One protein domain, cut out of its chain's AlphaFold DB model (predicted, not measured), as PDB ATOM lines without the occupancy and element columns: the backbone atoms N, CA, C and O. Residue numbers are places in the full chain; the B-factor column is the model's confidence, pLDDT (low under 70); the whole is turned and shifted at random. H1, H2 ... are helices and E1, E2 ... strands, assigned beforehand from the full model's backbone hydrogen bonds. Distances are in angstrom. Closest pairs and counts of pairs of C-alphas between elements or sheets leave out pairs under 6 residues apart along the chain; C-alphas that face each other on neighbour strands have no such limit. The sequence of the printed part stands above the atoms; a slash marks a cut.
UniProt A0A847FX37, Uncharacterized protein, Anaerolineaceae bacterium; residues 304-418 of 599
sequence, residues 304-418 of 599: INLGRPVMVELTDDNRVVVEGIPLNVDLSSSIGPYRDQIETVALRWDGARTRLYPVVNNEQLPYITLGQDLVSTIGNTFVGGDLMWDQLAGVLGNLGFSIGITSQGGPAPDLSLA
ATOM      1  N   ILE A 304     -24.432 -43.676  27.502       91.94
ATOM      2  CA  ILE A 304     -24.279 -44.830  28.390       91.94
ATOM      3  C   ILE A 304     -23.786 -44.298  29.728       91.94
ATOM      4  O   ILE A 304     -22.660 -43.822  29.818       91.94
ATOM      5  N   ASN A 305     -24.615 -44.406  30.759       92.25
ATOM      6  CA  ASN A 305     -24.242 -44.071  32.127       92.25
ATOM      7  C   ASN A 305     -24.348 -45.330  32.979       92.25
ATOM      8  O   ASN A 305     -25.437 -45.872  33.152       92.25
ATOM      9  N   LEU A 306     -23.220 -45.803  33.485       91.31
ATOM     10  CA  LEU A 306     -23.134 -46.917  34.417       91.31
ATOM     11  C   LEU A 306     -22.901 -46.326  35.807       91.31
ATOM     12  O   LEU A 306     -21.789 -45.895  36.123       91.31
ATOM     13  N   GLY A 307     -23.960 -46.243  36.613       85.38
ATOM     14  CA  GLY A 307     -23.865 -45.743  37.983       85.38
ATOM     15  C   GLY A 307     -23.235 -46.762  38.931       85.38
ATOM     16  O   GLY A 307     -22.618 -46.376  39.922       85.38
ATOM     17  N   ARG A 308     -23.328 -48.060  38.609       86.44
ATOM     18  CA  ARG A 308     -22.582 -49.095  39.326       86.44
ATOM     19  C   ARG A 308     -21.181 -49.255  38.727       86.44
ATOM     20  O   ARG A 308     -21.036 -49.232  37.501       86.44
ATOM     21  N   PRO A 309     -20.146 -49.445  39.555       88.94
ATOM     22  CA  PRO A 309     -18.806 -49.689  39.052       88.94
ATOM     23  C   PRO A 309     -18.669 -51.078  38.434       88.94
ATOM     24  O   PRO A 309     -19.278 -52.035  38.904       88.94
ATOM     25  N   VAL A 310     -17.820 -51.176  37.413       91.69
ATOM     26  CA  VAL A 310     -17.356 -52.452  36.865       91.69
ATOM     27  C   VAL A 310     -16.142 -52.912  37.665       91.69
ATOM     28  O   VAL A 310     -15.130 -52.209  37.711       91.69
ATOM     29  N   MET A 311     -16.229 -54.091  38.271       92.06
ATOM     30  CA  MET A 311     -15.150 -54.670  39.066       92.06
ATOM     31  C   MET A 311     -14.253 -55.566  38.215       92.06
ATOM     32  O   MET A 311     -14.711 -56.474  37.519       92.06
ATOM     33  N   VAL A 312     -12.951 -55.319  38.302       92.31
ATOM     34  CA  VAL A 312     -11.892 -56.021  37.587       92.31
ATOM     35  C   VAL A 312     -10.897 -56.551  38.616       92.31
ATOM     36  O   VAL A 312     -10.364 -55.806  39.433       92.31
ATOM     37  N   GLU A 313     -10.618 -57.843  38.570       91.19
ATOM     38  CA  GLU A 313      -9.566 -58.488  39.345       91.19
ATOM     39  C   GLU A 313      -8.403 -58.867  38.417       91.19
ATOM     40  O   GLU A 313      -8.597 -59.442  37.342       91.19
ATOM     41  N   LEU A 314      -7.183 -58.525  38.835       89.19
ATOM     42  CA  LEU A 314      -5.935 -58.944  38.208       89.19
ATOM     43  C   LEU A 314      -5.355 -60.122  38.987       89.19
ATOM     44  O   LEU A 314      -4.952 -59.977  40.143       89.19
ATOM     45  N   THR A 315      -5.292 -61.283  38.349       88.12
ATOM     46  CA  THR A 315      -4.817 -62.513  38.986       88.12
ATOM     47  C   THR A 315      -3.294 -62.576  39.095       88.12
ATOM     48  O   THR A 315      -2.553 -61.850  38.418       88.12
ATOM     49  N   ASP A 316      -2.807 -63.498  39.929       85.25
ATOM     50  CA  ASP A 316      -1.373 -63.741  40.129       85.25
ATOM     51  C   ASP A 316      -0.638 -64.168  38.842       85.25
ATOM     52  O   ASP A 316       0.564 -63.930  38.695       85.25
ATOM     53  N   ASP A 317      -1.356 -64.734  37.870       84.50
ATOM     54  CA  ASP A 317      -0.855 -65.083  36.537       84.50
ATOM     55  C   ASP A 317      -1.094 -63.993  35.473       84.50
ATOM     56  O   ASP A 317      -0.954 -64.271  34.287       84.50
ATOM     57  N   ASN A 318      -1.391 -62.754  35.891       82.38
ATOM     58  CA  ASN A 318      -1.648 -61.575  35.047       82.38
ATOM     59  C   ASN A 318      -2.876 -61.687  34.129       82.38
ATOM     60  O   ASN A 318      -2.976 -60.980  33.122       82.38
ATOM     61  N   ARG A 319      -3.841 -62.541  34.472       86.75
ATOM     62  CA  ARG A 319      -5.121 -62.594  33.762       86.75
ATOM     63  C   ARG A 319      -6.082 -61.559  34.313       86.75
ATOM     64  O   ARG A 319      -5.994 -61.134  35.463       86.75
ATOM     65  N   VAL A 320      -7.018 -61.172  33.456       89.19
ATOM     66  CA  VAL A 320      -8.079 -60.226  33.794       89.19
ATOM     67  C   VAL A 320      -9.365 -60.993  34.055       89.19
ATOM     68  O   VAL A 320      -9.831 -61.749  33.203       89.19
ATOM     69  N   VAL A 321      -9.959 -60.769  35.216       90.12
ATOM     70  CA  VAL A 321     -11.272 -61.288  35.593       90.12
ATOM     71  C   VAL A 321     -12.201 -60.093  35.769       90.12
ATOM     72  O   VAL A 321     -11.880 -59.175  36.511       90.12
ATOM     73  N   VAL A 322     -13.342 -60.067  35.086       90.94
ATOM     74  CA  VAL A 322     -14.313 -58.963  35.168       90.94
ATOM     75  C   VAL A 322     -15.603 -59.491  35.765       90.94
ATOM     76  O   VAL A 322     -16.187 -60.418  35.213       90.94
ATOM     77  N   GLU A 323     -16.038 -58.940  36.898       88.94
ATOM     78  CA  GLU A 323     -17.220 -59.417  37.639       88.94
ATOM     79  C   GLU A 323     -17.163 -60.934  37.923       88.94
ATOM     80  O   GLU A 323     -18.145 -61.671  37.815       88.94
ATOM     81  N   GLY A 324     -15.959 -61.437  38.216       86.12
ATOM     82  CA  GLY A 324     -15.691 -62.861  38.424       86.12
ATOM     83  C   GLY A 324     -15.588 -63.700  37.141       86.12
ATOM     84  O   GLY A 324     -15.268 -64.884  37.233       86.12
ATOM     85  N   ILE A 325     -15.818 -63.125  35.958       86.81
ATOM     86  CA  ILE A 325     -15.720 -63.819  34.670       86.81
ATOM     87  C   ILE A 325     -14.290 -63.690  34.126       86.81
ATOM     88  O   ILE A 325     -13.843 -62.574  33.845       86.81
ATOM     89  N   PRO A 326     -13.559 -64.798  33.922       84.94
ATOM     90  CA  PRO A 326     -12.222 -64.741  33.348       84.94
ATOM     91  C   PRO A 326     -12.290 -64.301  31.883       84.94
ATOM     92  O   PRO A 326     -12.919 -64.950  31.043       84.94
ATOM     93  N   LEU A 327     -11.605 -63.208  31.558       83.88
ATOM     94  CA  LEU A 327     -11.383 -62.797  30.181       83.88
ATOM     95  C   LEU A 327     -10.157 -63.518  29.626       83.88
ATOM     96  O   LEU A 327      -9.162 -63.728  30.318       83.88
ATOM     97  N   ASN A 328     -10.190 -63.845  28.334       77.44
ATOM     98  CA  ASN A 328      -9.030 -64.397  27.633       77.44
ATOM     99  C   ASN A 328      -8.035 -63.282  27.251       77.44
ATOM    100  O   ASN A 328      -7.651 -63.139  26.090       77.44
ATOM    101  N   VAL A 329      -7.695 -62.446  28.232       79.88
ATOM    102  CA  VAL A 329      -6.739 -61.346  28.139       79.88
ATOM    103  C   VAL A 329      -5.634 -61.636  29.142       79.88
ATOM    104  O   VAL A 329      -5.867 -61.652  30.350       79.88
ATOM    105  N   ASP A 330      -4.442 -61.888  28.614       78.19
ATOM    106  CA  ASP A 330      -3.215 -62.048  29.387       78.19
ATOM    107  C   ASP A 330      -2.455 -60.721  29.325       78.19
ATOM    108  O   ASP A 330      -2.020 -60.281  28.251       78.19
ATOM    109  N   LEU A 331      -2.362 -60.037  30.462       78.44
ATOM    110  CA  LEU A 331      -1.535 -58.850  30.565       78.44
ATOM    111  C   LEU A 331      -0.079 -59.309  30.587       78.44
ATOM    112  O   LEU A 331       0.322 -60.136  31.398       78.44
ATOM    113  N   SER A 332       0.738 -58.761  29.685       76.00
ATOM    114  CA  SER A 332       2.145 -59.158  29.570       76.00
ATOM    115  C   SER A 332       2.859 -59.166  30.930       76.00
ATOM    116  O   SER A 332       2.579 -58.324  31.782       76.00
ATOM    117  N   SER A 333       3.876 -60.016  31.093       74.44
ATOM    118  CA  SER A 333       4.676 -60.096  32.329       74.44
ATOM    119  C   SER A 333       5.322 -58.774  32.769       74.44
ATOM    120  O   SER A 333       5.764 -58.662  33.911       74.44
ATOM    121  N   SER A 334       5.347 -57.759  31.899       72.88
ATOM    122  CA  SER A 334       5.769 -56.402  32.250       72.88
ATOM    123  C   SER A 334       4.831 -55.688  33.236       72.88
ATOM    124  O   SER A 334       5.269 -54.730  33.866       72.88
ATOM    125  N   ILE A 335       3.585 -56.157  33.414       75.12
ATOM    126  CA  ILE A 335       2.633 -55.586  34.380       75.12
ATOM    127  C   ILE A 335       2.899 -56.049  35.821       75.12
ATOM    128  O   ILE A 335       2.556 -55.336  36.759       75.12
ATOM    129  N   GLY A 336       3.522 -57.222  36.002       73.38
ATOM    130  CA  GLY A 336       3.684 -57.877  37.308       73.38
ATOM    131  C   GLY A 336       4.273 -56.968  38.397       73.38
ATOM    132  O   GLY A 336       3.645 -56.823  39.441       73.38
ATOM    133  N   PRO A 337       5.398 -56.265  38.148       74.50
ATOM    134  CA  PRO A 337       5.976 -55.341  39.127       74.50
ATOM    135  C   PRO A 337       5.035 -54.208  39.556       74.50
ATOM    136  O   PRO A 337       5.087 -53.779  40.702       74.50
ATOM    137  N   TYR A 338       4.168 -53.730  38.657       76.44
ATOM    138  CA  TYR A 338       3.190 -52.687  38.974       76.44
ATOM    139  C   TYR A 338       2.016 -53.247  39.773       76.44
ATOM    140  O   TYR A 338       1.588 -52.614  40.730       76.44
ATOM    141  N   ARG A 339       1.527 -54.443  39.420       78.06
ATOM    142  CA  ARG A 339       0.468 -55.141  40.166       78.06
ATOM    143  C   ARG A 339       0.879 -55.392  41.618       78.06
ATOM    144  O   ARG A 339       0.064 -55.243  42.515       78.06
ATOM    145  N   ASP A 340       2.141 -55.737  41.855       74.75
ATOM    146  CA  ASP A 340       2.633 -56.022  43.208       74.75
ATOM    147  C   ASP A 340       2.786 -54.748  44.074       74.75
ATOM    148  O   ASP A 340       2.899 -54.842  45.294       74.75
ATOM    149  N   GLN A 341       2.798 -53.557  43.462       76.56
ATOM    150  CA  GLN A 341       2.946 -52.260  44.142       76.56
ATOM    151  C   GLN A 341       1.646 -51.434  44.164       76.56
ATOM    152  O   GLN A 341       1.506 -50.498  44.957       76.56
ATOM    153  N   ILE A 342       0.699 -51.761  43.285       80.50
ATOM    154  CA  ILE A 342      -0.608 -51.126  43.169       80.50
ATOM    155  C   ILE A 342      -1.666 -52.146  43.586       80.50
ATOM    156  O   ILE A 342      -2.049 -53.017  42.810       80.50
ATOM    157  N   GLU A 343      -2.144 -52.017  44.819       82.75
ATOM    158  CA  GLU A 343      -3.155 -52.907  45.392       82.75
ATOM    159  C   GLU A 343      -4.536 -52.643  44.784       82.75
ATOM    160  O   GLU A 343      -5.273 -53.579  44.475       82.75
ATOM    161  N   THR A 344      -4.875 -51.366  44.575       89.94
ATOM    162  CA  THR A 344      -6.194 -50.952  44.081       89.94
ATOM    163  C   THR A 344      -6.089 -49.786  43.108       89.94
ATOM    164  O   THR A 344      -5.371 -48.822  43.379       89.94
ATOM    165  N   VAL A 345      -6.870 -49.805  42.032       90.94
ATOM    166  CA  VAL A 345      -7.087 -48.656  41.143       90.94
ATOM    167  C   VAL A 345      -8.584 -48.425  40.998       90.94
ATOM    168  O   VAL A 345      -9.334 -49.355  40.748       90.94
ATOM    169  N   ALA A 346      -9.027 -47.184  41.107       93.06
ATOM    170  CA  ALA A 346     -10.365 -46.760  40.739       93.06
ATOM    171  C   ALA A 346     -10.257 -45.703  39.637       93.06
ATOM    172  O   ALA A 346      -9.463 -44.770  39.730       93.06
ATOM    173  N   LEU A 347     -11.042 -45.857  38.576       93.62
ATOM    174  CA  LEU A 347     -11.130 -44.907  37.473       93.62
ATOM    175  C   LEU A 347     -12.587 -44.510  37.301       93.62
ATOM    176  O   LEU A 347     -13.438 -45.380  37.138       93.62
ATOM    177  N   ARG A 348     -12.874 -43.211  37.277       94.00
ATOM    178  CA  ARG A 348     -14.199 -42.698  36.923       94.00
ATOM    179  C   ARG A 348     -14.113 -41.763  35.735       94.00
ATOM    180  O   ARG A 348     -13.370 -40.784  35.774       94.00
ATOM    181  N   TRP A 349     -14.893 -42.050  34.705       94.12
ATOM    182  CA  TRP A 349     -15.078 -41.182  33.553       94.12
ATOM    183  C   TRP A 349     -16.400 -40.420  33.682       94.12
ATOM    184  O   TRP A 349     -17.461 -41.032  33.808       94.12
ATOM    185  N   ASP A 350     -16.321 -39.091  33.647       92.31
ATOM    186  CA  ASP A 350     -17.445 -38.155  33.573       92.31
ATOM    187  C   ASP A 350     -17.425 -37.494  32.190       92.31
ATOM    188  O   ASP A 350     -16.713 -36.508  31.966       92.31
ATOM    189  N   GLY A 351     -18.182 -38.059  31.248       91.31
ATOM    190  CA  GLY A 351     -18.254 -37.567  29.875       91.31
ATOM    191  C   GLY A 351     -18.813 -36.155  29.772       91.31
ATOM    192  O   GLY A 351     -18.292 -35.360  28.993       91.31
ATOM    193  N   ALA A 352     -19.785 -35.790  30.615       88.94
ATOM    194  CA  ALA A 352     -20.411 -34.469  30.572       88.94
ATOM    195  C   ALA A 352     -19.409 -33.345  30.875       88.94
ATOM    196  O   ALA A 352     -19.513 -32.247  30.324       88.94
ATOM    197  N   ARG A 353     -18.423 -33.622  31.738       89.69
ATOM    198  CA  ARG A 353     -17.302 -32.712  32.023       89.69
ATOM    199  C   ARG A 353     -16.024 -33.047  31.248       89.69
ATOM    200  O   ARG A 353     -15.037 -32.348  31.455       89.69
ATOM    201  N   THR A 354     -16.033 -34.110  30.437       91.56
ATOM    202  CA  THR A 354     -14.865 -34.722  29.777       91.56
ATOM    203  C   THR A 354     -13.689 -34.974  30.729       91.56
ATOM    204  O   THR A 354     -12.530 -34.694  30.406       91.56
ATOM    205  N   ARG A 355     -13.984 -35.501  31.926       92.81
ATOM    206  CA  ARG A 355     -13.011 -35.703  33.011       92.81
ATOM    207  C   ARG A 355     -12.793 -37.172  33.359       92.81
ATOM    208  O   ARG A 355     -13.744 -37.926  33.537       92.81
ATOM    209  N   LEU A 356     -11.530 -37.540  33.556       93.50
ATOM    210  CA  LEU A 356     -11.102 -38.809  34.138       93.50
ATOM    211  C   LEU A 356     -10.572 -38.568  35.555       93.50
ATOM    212  O   LEU A 356      -9.602 -37.830  35.720       93.50
ATOM    213  N   TYR A 357     -11.169 -39.219  36.551       94.00
ATOM    214  CA  TYR A 357     -10.750 -39.186  37.953       94.00
ATOM    215  C   TYR A 357     -10.065 -40.509  38.320       94.00
ATOM    216  O   TYR A 357     -10.749 -41.535  38.414       94.00
ATOM    217  N   PRO A 358      -8.735 -40.518  38.506       93.44
ATOM    218  CA  PRO A 358      -8.019 -41.688  38.973       93.44
ATOM    219  C   PRO A 358      -7.846 -41.680  40.497       93.44
ATOM    220  O   PRO A 358      -7.554 -40.657  41.116       93.44
ATOM    221  N   VAL A 359      -7.969 -42.858  41.094       92.62
ATOM    222  CA  VAL A 359      -7.651 -43.151  42.493       92.62
ATOM    223  C   VAL A 359      -6.747 -44.374  42.488       92.62
ATOM    224  O   VAL A 359      -7.063 -45.374  41.847       92.62
ATOM    225  N   VAL A 360      -5.608 -44.313  43.167       90.31
ATOM    226  CA  VAL A 360      -4.655 -45.431  43.228       90.31
ATOM    227  C   VAL A 360      -4.275 -45.661  44.677       90.31
ATOM    228  O   VAL A 360      -3.963 -44.712  45.383       90.31
ATOM    229  N   ASN A 361      -4.331 -46.912  45.134       87.94
ATOM    230  CA  ASN A 361      -4.124 -47.297  46.535       87.94
ATOM    231  C   ASN A 361      -4.975 -46.460  47.515       87.94
ATOM    232  O   ASN A 361      -4.512 -46.076  48.584       87.94
ATOM    233  N   ASN A 362      -6.222 -46.157  47.126       87.06
ATOM    234  CA  ASN A 362      -7.147 -45.265  47.840       87.06
ATOM    235  C   ASN A 362      -6.618 -43.834  48.079       87.06
ATOM    236  O   ASN A 362      -7.126 -43.115  48.938       87.06
ATOM    237  N   GLU A 363      -5.639 -43.389  47.292       88.81
ATOM    238  CA  GLU A 363      -5.224 -41.993  47.211       88.81
ATOM    239  C   GLU A 363      -5.766 -41.360  45.929       88.81
ATOM    240  O   GLU A 363      -5.581 -41.869  44.820       88.81
ATOM    241  N   GLN A 364      -6.450 -40.226  46.084       91.81
ATOM    242  CA  GLN A 364      -6.916 -39.426  44.957       91.81
ATOM    243  C   GLN A 364      -5.719 -38.874  44.189       91.81
ATOM    244  O   GLN A 364      -4.800 -38.303  44.783       91.81
ATOM    245  N   LEU A 365      -5.752 -39.013  42.868       92.06
ATOM    246  CA  LEU A 365      -4.765 -38.436  41.970       92.06
ATOM    247  C   LEU A 365      -5.357 -37.233  41.220       92.06
ATOM    248  O   LEU A 365      -6.578 -37.070  41.176       92.06
ATOM    249  N   PRO A 366      -4.507 -36.393  40.602       92.94
ATOM    250  CA  PRO A 366      -4.950 -35.321  39.721       92.94
ATOM    251  C   PRO A 366      -5.899 -35.846  38.643       92.94
ATOM    252  O   PRO A 366      -5.586 -36.824  37.956       92.94
ATOM    253  N   TYR A 367      -7.054 -35.200  38.479       93.94
ATOM    254  CA  TYR A 367      -7.984 -35.569  37.415       93.94
ATOM    255  C   TYR A 367      -7.543 -34.960  36.087       93.94
ATOM    256  O   TYR A 367      -6.922 -33.899  36.035       93.94
ATOM    257  N   ILE A 368      -7.888 -35.625  34.991       93.81
ATOM    258  CA  ILE A 368      -7.532 -35.199  33.637       93.81
ATOM    259  C   ILE A 368      -8.796 -34.711  32.942       93.81
ATOM    260  O   ILE A 368      -9.753 -35.464  32.813       93.81
ATOM    261  N   THR A 369      -8.793 -33.466  32.479       93.31
ATOM    262  CA  THR A 369      -9.828 -32.903  31.605       93.31
ATOM    263  C   THR A 369      -9.347 -32.978  30.163       93.31
ATOM    264  O   THR A 369      -8.264 -32.483  29.849       93.31
ATOM    265  N   LEU A 370     -10.138 -33.587  29.285       92.38
ATOM    266  CA  LEU A 370      -9.857 -33.628  27.852       92.38
ATOM    267  C   LEU A 370     -10.580 -32.469  27.161       92.38
ATOM    268  O   LEU A 370     -11.790 -32.297  27.330       92.38
ATOM    269  N   GLY A 371      -9.849 -31.681  26.375       89.69
ATOM    270  CA  GLY A 371     -10.436 -30.687  25.484       89.69
ATOM    271  C   GLY A 371     -11.307 -31.353  24.417       89.69
ATOM    272  O   GLY A 371     -11.030 -32.478  23.996       89.69
ATOM    273  N   GLN A 372     -12.351 -30.647  23.973       82.88
ATOM    274  CA  GLN A 372     -13.372 -31.180  23.058       82.88
ATOM    275  C   GLN A 372     -12.771 -31.774  21.771       82.88
ATOM    276  O   GLN A 372     -13.197 -32.839  21.334       82.88
ATOM    277  N   ASP A 373     -11.721 -31.147  21.235       88.19
ATOM    278  CA  ASP A 373     -11.088 -31.545  19.972       88.19
ATOM    279  C   ASP A 373      -9.856 -32.447  20.155       88.19
ATOM    280  O   ASP A 373      -9.178 -32.790  19.185       88.19
ATOM    281  N   LEU A 374      -9.496 -32.824  21.388       89.75
ATOM    282  CA  LEU A 374      -8.236 -33.531  21.645       89.75
ATOM    283  C   LEU A 374      -8.220 -34.924  21.019       89.75
ATOM    284  O   LEU A 374      -7.245 -35.303  20.368       89.75
ATOM    285  N   VAL A 375      -9.300 -35.684  21.204       88.81
ATOM    286  CA  VAL A 375      -9.407 -37.061  20.703       88.81
ATOM    287  C   VAL A 375      -9.355 -37.078  19.177       88.81
ATOM    288  O   VAL A 375      -8.601 -37.865  18.602       88.81
ATOM    289  N   SER A 376     -10.083 -36.169  18.522       88.75
ATOM    290  CA  SER A 376     -10.053 -36.035  17.067       88.75
ATOM    291  C   SER A 376      -8.707 -35.569  16.545       88.75
ATOM    292  O   SER A 376      -8.170 -36.157  15.606       88.75
ATOM    293  N   THR A 377      -8.100 -34.580  17.194       90.12
ATOM    294  CA  THR A 377      -6.794 -34.056  16.796       90.12
ATOM    295  C   THR A 377      -5.699 -35.112  16.917       90.12
ATOM    296  O   THR A 377      -4.951 -35.316  15.958       90.12
ATOM    297  N   ILE A 378      -5.605 -35.823  18.046       87.69
ATOM    298  CA  ILE A 378      -4.602 -36.881  18.244       87.69
ATOM    299  C   ILE A 378      -4.831 -38.027  17.256       87.69
ATOM    300  O   ILE A 378      -3.880 -38.469  16.607       87.69
ATOM    301  N   GLY A 379      -6.079 -38.483  17.114       85.94
ATOM    302  CA  GLY A 379      -6.443 -39.563  16.200       85.94
ATOM    303  C   GLY A 379      -6.052 -39.256  14.754       85.94
ATOM    304  O   GLY A 379      -5.329 -40.035  14.129       85.94
ATOM    305  N   ASN A 380      -6.428 -38.075  14.258       85.12
ATOM    306  CA  ASN A 380      -6.098 -37.616  12.907       85.12
ATOM    307  C   ASN A 380      -4.593 -37.377  12.704       85.12
ATOM    308  O   ASN A 380      -4.072 -37.628  11.618       85.12
ATOM    309  N   THR A 381      -3.888 -36.901  13.734       85.56
ATOM    310  CA  THR A 381      -2.469 -36.518  13.629       85.56
ATOM    311  C   THR A 381      -1.521 -37.713  13.719       85.56
ATOM    312  O   THR A 381      -0.531 -37.756  12.987       85.56
ATOM    313  N   PHE A 382      -1.786 -38.666  14.620       85.25
ATOM    314  CA  PHE A 382      -0.823 -39.719  14.973       85.25
ATOM    315  C   PHE A 382      -1.250 -41.128  14.577       85.25
ATOM    316  O   PHE A 382      -0.388 -41.952  14.280       85.25
ATOM    317  N   VAL A 383      -2.550 -41.425  14.594       84.25
ATOM    318  CA  VAL A 383      -3.051 -42.770  14.273       84.25
ATOM    319  C   VAL A 383      -3.393 -42.860  12.787       84.25
ATOM    320  O   VAL A 383      -2.995 -43.811  12.116       84.25
ATOM    321  N   GLY A 384      -4.079 -41.841  12.264       70.06
ATOM    322  CA  GLY A 384      -4.611 -41.837  10.906       70.06
ATOM    323  C   GLY A 384      -5.682 -42.915  10.678       70.06
ATOM    324  O   GLY A 384      -6.050 -43.668  11.581       70.06
ATOM    325  N   GLY A 385      -6.187 -42.991   9.444       66.81
ATOM    326  CA  GLY A 385      -7.163 -43.997   9.004       66.81
ATOM    327  C   GLY A 385      -8.610 -43.501   8.943       66.81
ATOM    328  O   GLY A 385      -8.917 -42.403   9.394       66.81
ATOM    329  N   ASP A 386      -9.496 -44.338   8.395       66.75
ATOM    330  CA  ASP A 386     -10.937 -44.072   8.203       66.75
ATOM    331  C   ASP A 386     -11.747 -44.091   9.522       66.75
ATOM    332  O   ASP A 386     -12.965 -44.271   9.518       66.75
ATOM    333  N   LEU A 387     -11.078 -43.957  10.673       75.88
ATOM    334  CA  LEU A 387     -11.736 -43.905  11.973       75.88
ATOM    335  C   LEU A 387     -12.395 -42.541  12.179       75.88
ATOM    336  O   LEU A 387     -11.820 -41.482  11.942       75.88
ATOM    337  N   MET A 388     -13.623 -42.595  12.671       81.69
ATOM    338  CA  MET A 388     -14.501 -41.455  12.885       81.69
ATOM    339  C   MET A 388     -14.197 -40.740  14.204       81.69
ATOM    340  O   MET A 388     -14.954 -40.826  15.173       81.69
ATOM    341  N   TRP A 389     -13.035 -40.092  14.278       85.81
ATOM    342  CA  TRP A 389     -12.532 -39.569  15.547       85.81
ATOM    343  C   TRP A 389     -13.393 -38.457  16.157       85.81
ATOM    344  O   TRP A 389     -13.517 -38.397  17.380       85.81
ATOM    345  N   ASP A 390     -14.026 -37.621  15.330       83.50
ATOM    346  CA  ASP A 390     -14.947 -36.573  15.795       83.50
ATOM    347  C   ASP A 390     -16.187 -37.186  16.465       83.50
ATOM    348  O   ASP A 390     -16.642 -36.743  17.520       83.50
ATOM    349  N   GLN A 391     -16.708 -38.267  15.883       83.38
ATOM    350  CA  GLN A 391     -17.846 -39.014  16.408       83.38
ATOM    351  C   GLN A 391     -17.475 -39.721  17.713       83.38
ATOM    352  O   GLN A 391     -18.250 -39.685  18.666       83.38
ATOM    353  N   LEU A 392     -16.280 -40.319  17.784       83.56
ATOM    354  CA  LEU A 392     -15.772 -40.944  19.008       83.56
ATOM    355  C   LEU A 392     -15.671 -39.923  20.150       83.56
ATOM    356  O   LEU A 392     -16.090 -40.221  21.265       83.56
ATOM    357  N   ALA A 393     -15.164 -38.717  19.870       85.38
ATOM    358  CA  ALA A 393     -15.093 -37.632  20.848       85.38
ATOM    359  C   ALA A 393     -16.489 -37.252  21.374       85.38
ATOM    360  O   ALA A 393     -16.687 -37.139  22.585       85.38
ATOM    361  N   GLY A 394     -17.475 -37.141  20.477       84.81
ATOM    362  CA  GLY A 394     -18.864 -36.887  20.855       84.81
ATOM    363  C   GLY A 394     -19.480 -38.010  21.698       84.81
ATOM    364  O   GLY A 394     -20.166 -37.729  22.679       84.81
ATOM    365  N   VAL A 395     -19.204 -39.278  21.364       85.88
ATOM    366  CA  VAL A 395     -19.676 -40.429  22.152       85.88
ATOM    367  C   VAL A 395     -19.063 -40.403  23.548       85.88
ATOM    368  O   VAL A 395     -19.805 -40.542  24.513       85.88
ATOM    369  N   LEU A 396     -17.752 -40.159  23.677       87.94
ATOM    370  CA  LEU A 396     -17.072 -40.049  24.975       87.94
ATOM    371  C   LEU A 396     -17.724 -38.998  25.885       87.94
ATOM    372  O   LEU A 396     -17.842 -39.236  27.088       87.94
ATOM    373  N   GLY A 397     -18.198 -37.883  25.318       88.81
ATOM    374  CA  GLY A 397     -18.942 -36.847  26.044       88.81
ATOM    375  C   GLY A 397     -20.276 -37.318  26.644       88.81
ATOM    376  O   GLY A 397     -20.758 -36.740  27.614       88.81
ATOM    377  N   ASN A 398     -20.845 -38.406  26.122       90.38
ATOM    378  CA  ASN A 398     -22.104 -38.997  26.577       90.38
ATOM    379  C   ASN A 398     -21.912 -40.300  27.375       90.38
ATOM    380  O   ASN A 398     -22.896 -40.984  27.682       90.38
ATOM    381  N   LEU A 399     -20.664 -40.676  27.677       92.38
ATOM    382  CA  LEU A 399     -20.349 -41.827  28.519       92.38
ATOM    383  C   LEU A 399     -20.121 -41.389  29.966       92.38
ATOM    384  O   LEU A 399     -19.377 -40.449  30.225       92.38
ATOM    385  N   GLY A 400     -20.673 -42.131  30.915       93.44
ATOM    386  CA  GLY A 400     -20.339 -42.044  32.331       93.44
ATOM    387  C   GLY A 400     -20.135 -43.446  32.880       93.44
ATOM    388  O   GLY A 400     -21.019 -44.285  32.742       93.44
ATOM    389  N   PHE A 401     -18.979 -43.748  33.462       93.25
ATOM    390  CA  PHE A 401     -18.746 -45.067  34.054       93.25
ATOM    391  C   PHE A 401     -17.649 -45.029  35.110       93.25
ATOM    392  O   PHE A 401     -16.779 -44.154  35.101       93.25
ATOM    393  N   SER A 402     -17.669 -46.024  35.992       93.75
ATOM    394  CA  SER A 402     -16.615 -46.252  36.976       93.75
ATOM    395  C   SER A 402     -16.063 -47.669  36.850       93.75
ATOM    396  O   SER A 402     -16.814 -48.609  36.600       93.75
ATOM    397  N   ILE A 403     -14.755 -47.828  37.026       93.25
ATOM    398  CA  ILE A 403     -14.054 -49.113  37.019       93.25
ATOM    399  C   ILE A 403     -13.253 -49.216  38.311       93.25
ATOM    400  O   ILE A 403     -12.481 -48.313  38.630       93.25
ATOM    401  N   GLY A 404     -13.420 -50.318  39.034       93.25
ATOM    402  CA  GLY A 404     -12.567 -50.699  40.153       93.25
ATOM    403  C   GLY A 404     -11.671 -51.863  39.752       93.25
ATOM    404  O   GLY A 404     -12.166 -52.881  39.291       93.25
ATOM    405  N   ILE A 405     -10.363 -51.727  39.926       91.62
ATOM    406  CA  ILE A 405      -9.353 -52.744  39.642       91.62
ATOM    407  C   ILE A 405      -8.678 -53.125  40.961       91.62
ATOM    408  O   ILE A 405      -8.224 -52.249  41.695       91.62
ATOM    409  N   THR A 406      -8.588 -54.416  41.255       91.94
ATOM    410  CA  THR A 406      -7.887 -54.956  42.430       91.94
ATOM    411  C   THR A 406      -6.952 -56.082  42.014       91.94
ATOM    412  O   THR A 406      -7.205 -56.772  41.025       91.94
ATOM    413  N   SER A 407      -5.880 -56.303  42.769       87.06
ATOM    414  CA  SER A 407      -5.167 -57.581  42.723       87.06
ATOM    415  C   SER A 407      -6.021 -58.699  43.335       87.06
ATOM    416  O   SER A 407      -6.948 -58.443  44.115       87.06
ATOM    417  N   GLN A 408      -5.738 -59.945  42.959       84.75
ATOM    418  CA  GLN A 408      -6.475 -61.110  43.440       84.75
ATOM    419  C   GLN A 408      -6.463 -61.222  44.967       84.75
ATOM    420  O   GLN A 408      -5.411 -61.272  45.600       84.75
ATOM    421  N   GLY A 409      -7.661 -61.272  45.558       77.81
ATOM    422  CA  GLY A 409      -7.840 -61.289  47.015       77.81
ATOM    423  C   GLY A 409      -7.517 -59.964  47.724       77.81
ATOM    424  O   GLY A 409      -7.513 -59.931  48.958       77.81
ATOM    425  N   GLY A 410      -7.250 -58.893  46.971       80.38
ATOM    426  CA  GLY A 410      -7.054 -57.536  47.474       80.38
ATOM    427  C   GLY A 410      -8.358 -56.861  47.927       80.38
ATOM    428  O   GLY A 410      -9.458 -57.375  47.689       80.38
ATOM    429  N   PRO A 411      -8.266 -55.721  48.635       85.94
ATOM    430  CA  PRO A 411      -9.439 -54.955  49.040       85.94
ATOM    431  C   PRO A 411     -10.107 -54.281  47.833       85.94
ATOM    432  O   PRO A 411      -9.446 -53.886  46.878       85.94
ATOM    433  N   ALA A 412     -11.425 -54.083  47.890       84.38
ATOM    434  CA  ALA A 412     -12.108 -53.304  46.862       84.38
ATOM    435  C   ALA A 412     -11.660 -51.822  46.907       84.38
ATOM    436  O   ALA A 412     -11.549 -51.268  48.007       84.38
ATOM    437  N   PRO A 413     -11.425 -51.166  45.753       86.25
ATOM    438  CA  PRO A 413     -11.129 -49.736  45.690       86.25
ATOM    439  C   PRO A 413     -12.287 -48.883  46.222       86.25
ATOM    440  O   PRO A 413     -13.457 -49.166  45.953       86.25
ATOM    441  N   ASP A 414     -11.957 -47.790  46.911       85.50
ATOM    442  CA  ASP A 414     -12.940 -46.788  47.325       85.50
ATOM    443  C   ASP A 414     -13.238 -45.805  46.182       85.50
ATOM    444  O   ASP A 414     -12.516 -44.839  45.926       85.50
ATOM    445  N   LEU A 415     -14.341 -46.061  45.481       82.12
ATOM    446  CA  LEU A 415     -14.798 -45.261  44.344       82.12
ATOM    447  C   LEU A 415     -15.437 -43.930  44.747       82.12
ATOM    448  O   LEU A 415     -15.547 -43.039  43.903       82.12
ATOM    449  N   SER A 416     -15.816 -43.757  46.020       82.00
ATOM    450  CA  SER A 416     -16.349 -42.479  46.511       82.00
ATOM    451  C   SER A 416     -15.295 -41.369  46.473       82.00
ATOM    452  O   SER A 416     -15.618 -40.186  46.393       82.00
ATOM    453  N   LEU A 417     -14.015 -41.749  46.446       82.00
ATOM    454  CA  LEU A 417     -12.899 -40.825  46.327       82.00
ATOM    455  C   LEU A 417     -12.770 -40.219  44.919       82.00
ATOM    456  O   LEU A 417     -12.051 -39.242  44.759       82.00
ATOM    457  N   ALA A 418     -13.472 -40.723  43.902       76.44
ATOM    458  CA  ALA A 418     -13.353 -40.239  42.524       76.44
ATOM    459  C   ALA A 418     -14.165 -38.953  42.224       76.44
ATOM    460  O   ALA A 418     -14.448 -38.658  41.062       76.44
TER     461      ALA A 418
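AT A GLANCE: This is residues 304 to 418 of the 599 residues of an uncharacterized protein of Anaerolineaceae bacterium (UniProt A0A847FX37). The model is an arch: a twisted sheet, with the long strand E8 running through it, spans the top, and the helical hairpin H2 and H3 makes a leg at one end. At the other end the sheet turns down through E2, E3 and E4, with H1 beside them, and the short helix H4 packs on the side of E5 and E6 turned away from the legs. The printed part has 115 residues, with eight named strands and four named helices; along the chain four strands, E1 to E4, come before H1, three strands, E5 to E7, follow it, and then come H2, H3, E8 and H4; the sheet is branched, with E8 the parallel neighbour of E1 and of E2 and its other neighbour pairs antiparallel, and the class is mixed, helices and strands. It is only just compact, close to loose, with a radius of gyration of the C-alphas of 15.8 A and spans of 40 by 31 by 24 A.

HOW THE PARTS SIT: E8, residues 399 to 407, has three neighbours. E5, residues 344 to 350, lies on one side, antiparallel, with N 345 and O 405 at 2.8 A. On the other side lie E1, residues 304 to 306, parallel, with N 306 and O 400 at 2.8 A, and E2, residues 310 to 314, parallel, with N 312 and O 404 at 2.7 A. E2, E3 (residues 319 to 322) and E4 (residues 325 to 330) form a meander, each strand the antiparallel neighbour of the one before; N 313 and O 321 are 2.8 A apart, N 322 and O 325 2.8 A. E5, E6 (residues 355 to 360) and E7 (residues 367 to 370) form another, with N 348 and O 357 at 2.9 A and N 356 and O 368 at 2.8 A. H4, residues 415 to 418, is on the sheet at a height of 7.5 A; the closest C-alphas of H4 and E6, Ala 418 and Tyr 357, are 5.4 A apart. H1, residues 333 to 339, only grazes the sheet, with its residues 335 to 339. H3, residues 389 to 397, only grazes it too, with residues 393 to 397. H2, residues 374 to 383, is not on the sheet. H2 and H3, a helical hairpin, touch, with C-alphas 376 and 389 closest at 4.6 A, opposite ways at a tilt of 36 degrees, only just steep. In H2 and H3 every O i to N i+4 pair is within hydrogen-bond range; H1 has 1 of 3, with 3 of 4 O i to N i+3 pairs, and H4 is too short for an i+4 pair.

IN THESE COORDINATES: E1 begins at C-alpha 304, (-24.279, -44.830, 28.390). E8 is 26.1 A from first to last C-alpha, E5 20.0 A, E6 16.4 A, H2 12.9 A and H3 12.6 A. E8 ends at C-alpha 407, (-5.167, -57.581, 42.723), and H4 at C-alpha 418, (-13.353, -40.239, 42.524).

THE WHOLE: The two C-alphas farthest apart, Asp 386 and Gly 409, are 42.6 A apart. The printed part has no cut, and no link is long. Residues 381 to 386, of which 381 to 383 belong to H2, stand free. The mean pLDDT of the printed part is 86.3, and residues 385 to 386 are under 70.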